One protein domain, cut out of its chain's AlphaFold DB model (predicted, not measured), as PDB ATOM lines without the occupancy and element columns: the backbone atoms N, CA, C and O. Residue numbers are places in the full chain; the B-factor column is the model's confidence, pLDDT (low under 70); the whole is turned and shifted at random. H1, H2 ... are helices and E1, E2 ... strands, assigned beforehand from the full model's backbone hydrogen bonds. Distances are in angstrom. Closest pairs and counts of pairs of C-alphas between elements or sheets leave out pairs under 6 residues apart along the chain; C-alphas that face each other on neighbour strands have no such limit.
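Overview. This is residues 10 to 87 of the 102 residues of an uncharacterized protein of Cupriavidus sp (UniProt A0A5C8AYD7). A strongly twisted, curled sheet of five strands forms the body, with the hairpin of E4 and E5 reaching to one end of the longest axis and the single helix, H1, at the other end, where it only grazes the sheet. Residues 10 to 21 and 65 to 76 are long stretches with no named element. The printed part has 78 residues, with five named strands and one named helix in the order E1 E2 E3 E4 E5 H1 along the chain, and its class is mixed, helices and strands. The sheet is antiparallel, in the order E1 - E2 - E3 - E4 - E5, a meander, each strand the antiparallel neighbour of the one before. The whole is compact and rounded, with a radius of gyration of the C-alphas of 12.0 A and spans of 34 by 26 by 24 A.

Along the chain. E1 is residues 22 to 28, 18.5 A long, from C-alpha 22 at (63.175, 98.815, 82.061). E2 is residues 31 to 35, E3 residues 41 to 45 and E5 residues 60 to 64. E4, residues 51 to 57, measures 18.7 A. H1, residues 77 to 87, measures 15.4 A and ends at C-alpha 87 (61.498, 102.190, 71.084).

Arrangement. Between the neighbour strands E1 and E2, N 25 and O 33 are within hydrogen-bond range at 2.9 A, and between E2 and E3, N 34 and O 43 are within hydrogen-bond range at 2.8 A. Pairing is staggered: E4 pairs with E3 over 51 to 53, with N 52 and O 44 2.8 A apart, and with E5 over 53 to 57, with N 55 and O 62 2.9 A apart. E1 and E5, the edge strands, are apart. H1 grazes the sheet with residues 80 to 87; the closest C-alphas of E3 and H1, Ile 45 and Ile 84, are 7.2 A apart. In H1 every O i to N i+4 pair is within hydrogen-bond range.

Size, cuts and confidence. The C-alphas farthest apart, of Asp 58 and Ser 78, are 35.1 A apart. The printed part has no cut, and the link from E5 to H1 is long. Mean pLDDT of the printed part is 81.7; residues 10 to 21 and residue 69 are under 70.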
ATOM      1  N   ALA A  10      63.106 102.934  78.881       66.06
ATOM      2  CA  ALA A  10      64.177 103.911  79.083       66.06
ATOM      3  C   ALA A  10      65.454 103.508  78.328       66.06
ATOM      4  O   ALA A  10      65.706 102.326  78.070       66.06
ATOM      5  N   GLU A  11      66.305 104.473  78.006       65.00
ATOM      6  CA  GLU A  11      67.594 104.219  77.364       65.00
ATOM      7  C   GLU A  11      68.698 103.806  78.357       65.00
ATOM      8  O   GLU A  11      68.628 104.097  79.556       65.00
ATOM      9  N   PRO A  12      69.779 103.143  77.894       55.47
ATOM     10  CA  PRO A  12      70.927 102.837  78.737       55.47
ATOM     11  C   PRO A  12      71.635 104.139  79.141       55.47
ATOM     12  O   PRO A  12      72.358 104.728  78.345       55.47
ATOM     13  N   GLY A  13      71.432 104.577  80.385       52.06
ATOM     14  CA  GLY A  13      72.015 105.813  80.926       52.06
ATOM     15  C   GLY A  13      70.977 106.842  81.371       52.06
ATOM     16  O   GLY A  13      71.330 107.774  82.087       52.06
ATOM     17  N   GLU A  14      69.704 106.649  81.019       60.34
ATOM     18  CA  GLU A  14      68.602 107.427  81.583       60.34
ATOM     19  C   GLU A  14      68.259 106.938  82.995       60.34
ATOM     20  O   GLU A  14      68.368 105.746  83.312       60.34
ATOM     21  N   ASN A  15      67.832 107.861  83.858       54.75
ATOM     22  CA  ASN A  15      67.244 107.489  85.138       54.75
ATOM     23  C   ASN A  15      65.877 106.856  84.870       54.75
ATOM     24  O   ASN A  15      65.006 107.479  84.268       54.75
ATOM     25  N   LEU A  16      65.681 105.621  85.335       59.06
ATOM     26  CA  LEU A  16      64.361 105.002  85.338       59.06
ATOM     27  C   LEU A  16      63.460 105.801  86.279       59.06
ATOM     28  O   LEU A  16      63.565 105.669  87.499       59.06
ATOM     29  N   GLU A  17      62.561 106.609  85.727       58.53
ATOM     30  CA  GLU A  17      61.446 107.120  86.523       58.53
ATOM     31  C   GLU A  17      60.561 105.962  86.997       58.53
ATOM     32  O   GLU A  17      60.598 104.859  86.437       58.53
ATOM     33  N   ALA A  18      59.760 106.209  88.034       54.25
ATOM     34  CA  ALA A  18      58.959 105.190  88.708       54.25
ATOM     35  C   ALA A  18      58.072 104.361  87.753       54.25
ATOM     36  O   ALA A  18      57.838 103.185  88.042       54.25
ATOM     37  N   ASP A  19      57.683 104.932  86.609       56.53
ATOM     38  CA  ASP A  19      56.777 104.342  85.618       56.53
ATOM     39  C   ASP A  19      57.468 103.512  84.520       56.53
ATOM     40  O   ASP A  19      56.796 102.821  83.751       56.53
ATOM     41  N   HIS A  20      58.803 103.534  84.434       63.31
ATOM     42  CA  HIS A  20      59.516 102.775  83.409       63.31
ATOM     43  C   HIS A  20      59.601 101.290  83.769       63.31
ATOM     44  O   HIS A  20      59.990 100.899  84.880       63.31
ATOM     45  N   THR A  21      59.313 100.463  82.767       67.12
ATOM     46  CA  THR A  21      59.456  99.009  82.793       67.12
ATOM     47  C   THR A  21      60.913  98.584  82.911       67.12
ATOM     48  O   THR A  21      61.230  97.614  83.601       67.12
ATOM     49  N   GLY A  22      61.808  99.279  82.211       74.88
ATOM     50  CA  GLY A  22      63.175  98.815  82.061       74.88
ATOM     51  C   GLY A  22      63.942  99.499  80.940       74.88
ATOM     52  O   GLY A  22      63.452 100.424  80.297       74.88
ATOM     53  N   PHE A  23      65.162  99.024  80.716       80.62
ATOM     54  CA  PHE A  23      66.093  99.573  79.743       80.62
ATOM     55  C   PHE A  23      66.011  98.848  78.405       80.62
ATOM     56  O   PHE A  23      65.953  97.620  78.375       80.62
ATOM     57  N   VAL A  24      66.104  99.579  77.298       86.44
ATOM     58  CA  VAL A  24      66.248  98.996  75.958       86.44
ATOM     59  C   VAL A  24      67.658  99.171  75.417       86.44
ATOM     60  O   VAL A  24      68.243 100.241  75.529       86.44
ATOM     61  N   ARG A  25      68.228  98.132  74.800       85.12
ATOM     62  CA  ARG A  25      69.546  98.210  74.150       85.12
ATOM     63  C   ARG A  25      69.605  97.409  72.852       85.12
ATOM     64  O   ARG A  25      68.868  96.434  72.709       85.12
ATOM     65  N   PRO A  26      70.500  97.750  71.914       87.31
ATOM     66  CA  PRO A  26      70.708  96.934  70.723       87.31
ATOM     67  C   PRO A  26      71.198  95.535  71.119       87.31
ATOM     68  O   PRO A  26      72.081  95.403  71.970       87.31
ATOM     69  N   LEU A  27      70.638  94.491  70.503       85.50
ATOM     70  CA  LEU A  27      71.058  93.104  70.734       85.50
ATOM     71  C   LEU A  27      71.835  92.537  69.542       85.50
ATOM     72  O   LEU A  27      72.998  92.158  69.659       85.50
ATOM     73  N   ARG A  28      71.160  92.432  68.398       82.12
ATOM     74  CA  ARG A  28      71.666  91.932  67.109       82.12
ATOM     75  C   ARG A  28      71.007  92.745  65.998       82.12
ATOM     76  O   ARG A  28      70.132  93.559  66.287       82.12
ATOM     77  N   ALA A  29      71.402  92.523  64.742       78.81
ATOM     78  CA  ALA A  29      70.840  93.233  63.593       78.81
ATOM     79  C   ALA A  29      69.304  93.310  63.680       78.81
ATOM     80  O   ALA A  29      68.617  92.287  63.688       78.81
ATOM     81  N   ASN A  30      68.787  94.538  63.778       83.38
ATOM     82  CA  ASN A  30      67.363  94.860  63.870       83.38
ATOM     83  C   ASN A  30      66.604  94.333  65.106       83.38
ATOM     84  O   ASN A  30      65.374  94.380  65.097       83.38
ATOM     85  N   GLN A  31      67.288  93.878  66.157       90.06
ATOM     86  CA  GLN A  31      66.686  93.390  67.403       90.06
ATOM     87  C   GLN A  31      67.090  94.256  68.595       90.06
ATOM     88  O   GLN A  31      68.246  94.672  68.711       90.06
ATOM     89  N   VAL A  32      66.149  94.454  69.514       90.06
ATOM     90  CA  VAL A  32      66.346  95.238  70.736       90.06
ATOM     91  C   VAL A  32      66.086  94.359  71.949       90.06
ATOM     92  O   VAL A  32      65.072  93.676  72.032       90.06
ATOM     93  N   GLU A  33      67.017  94.356  72.887       90.81
ATOM     94  CA  GLU A  33      66.877  93.707  74.184       90.81
ATOM     95  C   GLU A  33      66.208  94.650  75.177       90.81
ATOM     96  O   GLU A  33      66.589  95.814  75.265       90.81
ATOM     97  N   VAL A  34      65.256  94.119  75.943       89.00
ATOM     98  CA  VAL A  34      64.599  94.789  77.066       89.00
ATOM     99  C   VAL A  34      65.118  94.172  78.364       89.00
ATOM    100  O   VAL A  34      65.058  92.951  78.553       89.00
ATOM    101  N   GLN A  35      65.622  95.013  79.260       87.00
ATOM    102  CA  GLN A  35      66.167  94.627  80.554       87.00
ATOM    103  C   GLN A  35      65.364  95.245  81.692       87.00
ATOM    104  O   GLN A  35      64.937  96.385  81.574       87.00
ATOM    105  N   ASP A  36      65.203  94.536  82.802       84.38
ATOM    106  CA  ASP A  36      64.613  95.096  84.018       84.38
ATOM    107  C   ASP A  36      65.558  96.097  84.717       84.38
ATOM    108  O   ASP A  36      66.672  96.395  84.262       84.38
ATOM    109  N   ARG A  37      65.125  96.598  85.879       80.44
ATOM    110  CA  ARG A  37      65.921  97.508  86.721       80.44
ATOM    111  C   ARG A  37      67.230  96.883  87.222       80.44
ATOM    112  O   ARG A  37      68.189  97.607  87.470       80.44
ATOM    113  N   ASN A  38      67.292  95.556  87.309       82.06
ATOM    114  CA  ASN A  38      68.469  94.787  87.716       82.06
ATOM    115  C   ASN A  38      69.373  94.414  86.528       82.06
ATOM    116  O   ASN A  38      70.276  93.587  86.681       82.06
ATOM    117  N   ARG A  39      69.137  94.993  85.339       82.62
ATOM    118  CA  ARG A  39      69.848  94.692  84.083       82.62
ATOM    119  C   ARG A  39      69.684  93.240  83.610       82.62
ATOM    120  O   ARG A  39      70.462  92.772  82.776       82.62
ATOM    121  N   GLN A  40      68.667  92.532  84.093       87.25
ATOM    122  CA  GLN A  40      68.311  91.192  83.635       87.25
ATOM    123  C   GLN A  40      67.442  91.281  82.389       87.25
ATOM    124  O   GLN A  40      66.509  92.076  82.326       87.25
ATOM    125  N   ARG A  41      67.723  90.448  81.386       90.00
ATOM    126  CA  ARG A  41      66.907  90.388  80.169       90.00
ATOM    127  C   ARG A  41      65.539  89.792  80.487       90.00
ATOM    128  O   ARG A  41      65.462  88.626  80.862       90.00
ATOM    129  N   ILE A  42      64.491  90.568  80.236       89.19
ATOM    130  CA  ILE A  42      63.093  90.158  80.441       89.19
ATOM    131  C   ILE A  42      62.324  90.011  79.128       89.19
ATOM    132  O   ILE A  42      61.369  89.243  79.053       89.19
ATOM    133  N   ALA A  43      62.751  90.700  78.068       91.12
ATOM    134  CA  ALA A  43      62.125  90.597  76.757       91.12
ATOM    135  C   ALA A  43      63.067  91.000  75.621       91.12
ATOM    136  O   ALA A  43      64.173  91.502  75.829       91.12
ATOM    137  N   VAL A  44      62.614  90.758  74.395       91.75
ATOM    138  CA  VAL A  44      63.245  91.231  73.162       91.75
ATOM    139  C   VAL A  44      62.167  91.780  72.241       91.75
ATOM    140  O   VAL A  44      61.139  91.142  72.045       91.75
ATOM    141  N   ILE A  45      62.422  92.933  71.628       91.50
ATOM    142  CA  ILE A  45      61.680  93.393  70.457       91.50
ATOM    143  C   ILE A  45      62.389  92.826  69.230       91.50
ATOM    144  O   ILE A  45      63.548  93.154  68.944       91.50
ATOM    145  N   ASN A  46      61.712  91.932  68.517       91.06
ATOM    146  CA  ASN A  46      62.284  91.292  67.341       91.06
ATOM    147  C   ASN A  46      62.272  92.229  66.113       91.06
ATOM    148  O   ASN A  46      61.734  93.335  66.135       91.06
ATOM    149  N   ALA A  47      62.844  91.768  64.998       88.88
ATOM    150  CA  ALA A  47      62.923  92.550  63.761       88.88
ATOM    151  C   ALA A  47      61.559  92.878  63.120       88.88
ATOM    152  O   ALA A  47      61.508  93.687  62.199       88.88
ATOM    153  N   ARG A  48      60.472  92.256  63.593       89.00
ATOM    154  CA  ARG A  48      59.095  92.456  63.126       89.00
ATOM    155  C   ARG A  48      58.273  93.334  64.080       89.00
ATOM    156  O   ARG A  48      57.053  93.278  64.026       89.00
ATOM    157  N   ASN A  49      58.922  94.109  64.955       87.69
ATOM    158  CA  ASN A  49      58.267  94.957  65.961       87.69
ATOM    159  C   ASN A  49      57.347  94.170  66.916       87.69
ATOM    160  O   ASN A  49      56.341  94.690  67.389       87.69
ATOM    161  N   VAL A  50      57.685  92.911  67.211       88.81
ATOM    162  CA  VAL A  50      56.953  92.101  68.190       88.81
ATOM    163  C   VAL A  50      57.758  92.023  69.475       88.81
ATOM    164  O   VAL A  50      58.933  91.652  69.448       88.81
ATOM    165  N   LEU A  51      57.112  92.355  70.594       89.25
ATOM    166  CA  LEU A  51      57.656  92.129  71.924       89.25
ATOM    167  C   LEU A  51      57.506  90.650  72.288       89.25
ATOM    168  O   LEU A  51      56.396  90.124  72.333       89.25
ATOM    169  N   CYS A  52      58.628  89.994  72.552       91.06
ATOM    170  CA  CYS A  52      58.683  88.600  72.962       91.06
ATOM    171  C   CYS A  52      59.210  88.500  74.394       91.06
ATOM    172  O   CYS A  52      60.270  89.054  74.702       91.06
ATOM    173  N   CYS A  53      58.519  87.737  75.239       91.00
ATOM    174  CA  CYS A  53      58.975  87.411  76.584       91.00
ATOM    175  C   CYS A  53      60.258  86.581  76.511       91.00
ATOM    176  O   CYS A  53      60.322  85.608  75.759       91.00
ATOM    177  N   ALA A  54      61.285  86.975  77.262       91.44
ATOM    178  CA  ALA A  54      62.545  86.252  77.333       91.44
ATOM    179  C   ALA A  54      62.556  85.378  78.589       91.44
ATOM    180  O   ALA A  54      62.595  85.878  79.708       91.44
ATOM    181  N   THR A  55      62.568  84.064  78.398       91.12
ATOM    182  CA  THR A  55      62.680  83.091  79.490       91.12
ATOM    183  C   THR A  55      64.044  82.425  79.436       91.12
ATOM    184  O   THR A  55      64.481  81.977  78.374       91.12
ATOM    185  N   ARG A  56      64.743  82.358  80.570       91.44
ATOM    186  CA  ARG A  56      66.045  81.693  80.655       91.44
ATOM    187  C   ARG A  56      65.858  80.238  81.081       91.44
ATOM    188  O   ARG A  56      65.392  79.984  82.183       91.44
ATOM    189  N   ILE A  57      66.241  79.302  80.216       92.31
ATOM    190  CA  ILE A  57      66.166  77.851  80.447       92.31
ATOM    191  C   ILE A  57      67.540  77.268  80.115       92.31
ATOM    192  O   ILE A  57      68.077  77.535  79.038       92.31
ATOM    193  N   ASP A  58      68.139  76.539  81.056       92.81
ATOM    194  CA  ASP A  58      69.456  75.894  80.911       92.81
ATOM    195  C   ASP A  58      70.553  76.836  80.385       92.81
ATOM    196  O   ASP A  58      71.332  76.527  79.484       92.81
ATOM    197  N   GLY A  59      70.572  78.064  80.911       90.31
ATOM    198  CA  GLY A  59      71.546  79.089  80.534       90.31
ATOM    199  C   GLY A  59      71.296  79.762  79.178       90.31
ATOM    200  O   GLY A  59      71.998  80.723  78.859       90.31
ATOM    201  N   ARG A  60      70.284  79.337  78.411       90.12
ATOM    202  CA  ARG A  60      69.896  79.917  77.116       90.12
ATOM    203  C   ARG A  60      68.599  80.712  77.233       90.12
ATOM    204  O   ARG A  60      67.781  80.456  78.109       90.12
ATOM    205  N   TYR A  61      68.412  81.682  76.339       90.31
ATOM    206  CA  TYR A  61      67.165  82.442  76.256       90.31
ATOM    207  C   TYR A  61      66.233  81.838  75.213       90.31
ATOM    208  O   TYR A  61      66.624  81.647  74.061       90.31
ATOM    209  N   TRP A  62      64.997  81.614  75.634       90.94
ATOM    210  CA  TRP A  62      63.863  81.241  74.807       90.94
ATOM    211  C   TRP A  62      62.902  82.416  74.725       90.94
ATOM    212  O   TRP A  62      62.754  83.168  75.690       90.94
ATOM    213  N   TYR A  63      62.271  82.577  73.565       91.12
ATOM    214  CA  TYR A  63      61.394  83.706  73.293       91.12
ATOM    215  C   TYR A  63      60.000  83.214  72.942       91.12
ATOM    216  O   TYR A  63      59.847  82.424  72.010       91.12
ATOM    217  N   SER A  64      58.997  83.699  73.665       88.19
ATOM    218  CA  SER A  64      57.595  83.368  73.426       88.19
ATOM    219  C   SER A  64      56.759  84.625  73.221       88.19
ATOM    220  O   SER A  64      57.111  85.721  73.670       88.19
ATOM    221  N   TYR A  65      55.641  84.457  72.520       81.38
ATOM    222  CA  TYR A  65      54.589  85.462  72.494       81.38
ATOM    223  C   TYR A  65      53.752  85.280  73.760       81.38
ATOM    224  O   TYR A  65      52.875  84.422  73.819       81.38
ATOM    225  N   ALA A  66      54.115  86.010  74.804       75.56
ATOM    226  CA  ALA A  66      53.454  85.984  76.098       75.56
ATOM    227  C   ALA A  66      53.552  87.371  76.726       75.56
ATOM    228  O   ALA A  66      54.440  88.156  76.366       75.56
ATOM    229  N   ASP A  67      52.674  87.640  77.688       76.69
ATOM    230  CA  ASP A  67      52.799  88.821  78.530       76.69
ATOM    231  C   ASP A  67      54.173  88.831  79.195       76.69
ATOM    232  O   ASP A  67      54.669  87.805  79.669       76.69
ATOM    233  N   VAL A  68      54.806  90.000  79.203       80.75
ATOM    234  CA  VAL A  68      56.117  90.188  79.817       80.75
ATOM    235  C   VAL A  68      55.899  90.787  81.204       80.75
ATOM    236  O   VAL A  68      55.518  91.963  81.302       80.75
ATOM    237  N   PRO A  69      56.141  90.025  82.286       68.75
ATOM    238  CA  PRO A  69      56.031  90.552  83.638       68.75
ATOM    239  C   PRO A  69      56.913  91.797  83.793       68.75
ATOM    240  O   PRO A  69      58.089  91.784  83.436       68.75
ATOM    241  N   GLY A  70      56.330  92.894  84.281       71.12
ATOM    242  CA  GLY A  70      57.015  94.183  84.449       71.12
ATOM    243  C   GLY A  70      56.837  95.183  83.299       71.12
ATOM    244  O   GLY A  70      56.952  96.383  83.542       71.12
ATOM    245  N   VAL A  71      56.482  94.746  82.080       74.31
ATOM    246  CA  VAL A  71      56.128  95.683  80.984       74.31
ATOM    247  C   VAL A  71      54.726  96.272  81.180       74.31
ATOM    248  O   VAL A  71      54.451  97.429  80.844       74.31
ATOM    249  N   GLY A  72      53.848  95.496  81.815       72.19
ATOM    250  CA  GLY A  72      52.456  95.863  82.039       72.19
ATOM    251  C   GLY A  72      51.650  95.901  80.740       72.19
ATOM    252  O   GLY A  72      52.169  95.664  79.651       72.19
ATOM    253  N   ALA A  73      50.362  96.207  80.862       77.81
ATOM    254  CA  ALA A  73      49.464  96.300  79.718       77.81
ATOM    255  C   ALA A  73      49.551  97.670  79.029       77.81
ATOM    256  O   ALA A  73      49.987  98.666  79.626       77.81
ATOM    257  N   TRP A  74      49.092  97.714  77.778       81.50
ATOM    258  CA  TRP A  74      48.790  98.952  77.062       81.50
ATOM    259  C   TRP A  74      47.282  99.202  77.046       81.50
ATOM    260  O   TRP A  74      46.511  98.241  77.045       81.50
ATOM    261  N   PRO A  75      46.843 100.471  76.963       84.56
ATOM    262  CA  PRO A  75      45.426 100.802  76.809       84.56
ATOM    263  C   PRO A  75      44.800 100.222  75.533       84.56
ATOM    264  O   PRO A  75      43.597  99.990  75.482       84.56
ATOM    265  N   SER A  76      45.607 100.017  74.489       85.38
ATOM    266  CA  SER A  76      45.167  99.433  73.225       85.38
ATOM    267  C   SER A  76      46.322  98.756  72.485       85.38
ATOM    268  O   SER A  76      47.490  99.101  72.686       85.38
ATOM    269  N   TYR A  77      45.985  97.850  71.561       84.62
ATOM    270  CA  TYR A  77      46.957  97.233  70.655       84.62
ATOM    271  C   TYR A  77      47.665  98.269  69.765       84.62
ATOM    272  O   TYR A  77      48.866  98.175  69.537       84.62
ATOM    273  N   SER A  78      46.952  99.311  69.318       86.19
ATOM    274  CA  SER A  78      47.563 100.389  68.530       86.19
ATOM    275  C   SER A  78      48.638 101.127  69.328       86.19
ATOM    276  O   SER A  78      49.724 101.364  68.808       86.19
ATOM    277  N   THR A  79      48.360 101.454  70.593       85.25
ATOM    278  CA  THR A  79      49.333 102.101  71.489       85.25
ATOM    279  C   THR A  79      50.557 101.214  71.698       85.25
ATOM    280  O   THR A  79      51.685 101.692  71.608       85.25
ATOM    281  N   GLN A  80      50.341  99.911  71.903       86.19
ATOM    282  CA  GLN A  80      51.418  98.930  72.012       86.19
ATOM    283  C   GLN A  80      52.318  98.932  70.770       86.19
ATOM    284  O   GLN A  80      53.538  99.014  70.901       86.19
ATOM    285  N   CYS A  81      51.736  98.864  69.569       87.00
ATOM    286  CA  CYS A  81      52.500  98.883  68.323       87.00
ATOM    287  C   CYS A  81      53.330 100.162  68.181       87.00
ATOM    288  O   CYS A  81      54.527 100.076  67.909       87.00
ATOM    289  N   THR A  82      52.721 101.328  68.416       88.31
ATOM    290  CA  THR A  82      53.401 102.625  68.312       88.31
ATOM    291  C   THR A  82      54.569 102.743  69.289       88.31
ATOM    292  O   THR A  82      55.651 103.183  68.903       88.31
ATOM    293  N   GLU A  83      54.395 102.327  70.545       85.69
ATOM    294  CA  GLU A  83      55.467 102.392  71.544       85.69
ATOM    295  C   GLU A  83      56.613 101.421  71.242       85.69
ATOM    296  O   GLU A  83      57.781 101.807  71.334       85.69
ATOM    297  N   ILE A  84      56.303 100.180  70.848       87.69
ATOM    298  CA  ILE A  84      57.314  99.175  70.487       87.69
ATOM    299  C   ILE A  84      58.116  99.631  69.264       87.69
ATOM    300  O   ILE A  84      59.345  99.522  69.250       87.69
ATOM    301  N   GLU A  85      57.436 100.148  68.242       88.12
ATOM    302  CA  GLU A  85      58.080 100.676  67.042       88.12
ATOM    303  C   GLU A  85      58.966 101.879  67.373       88.12
ATOM    304  O   GLU A  85      60.134 101.902  66.982       88.12
ATOM    305  N   SER A  86      58.453 102.834  68.155       85.94
ATOM    306  CA  SER A  86      59.217 104.007  68.583       85.94
ATOM    307  C   SER A  86      60.480 103.609  69.351       85.94
ATOM    308  O   SER A  86      61.573 104.082  69.029       85.94
ATOM    309  N   ALA A  87      60.362 102.689  70.314       83.50
ATOM    310  CA  ALA A  87      61.498 102.190  71.084       83.50
ATOM    311  C   ALA A  87      62.540 101.511  70.185       83.50
ATOM    312  O   ALA A  87      63.739 101.773  70.306       83.50
TER     313      ALA A  87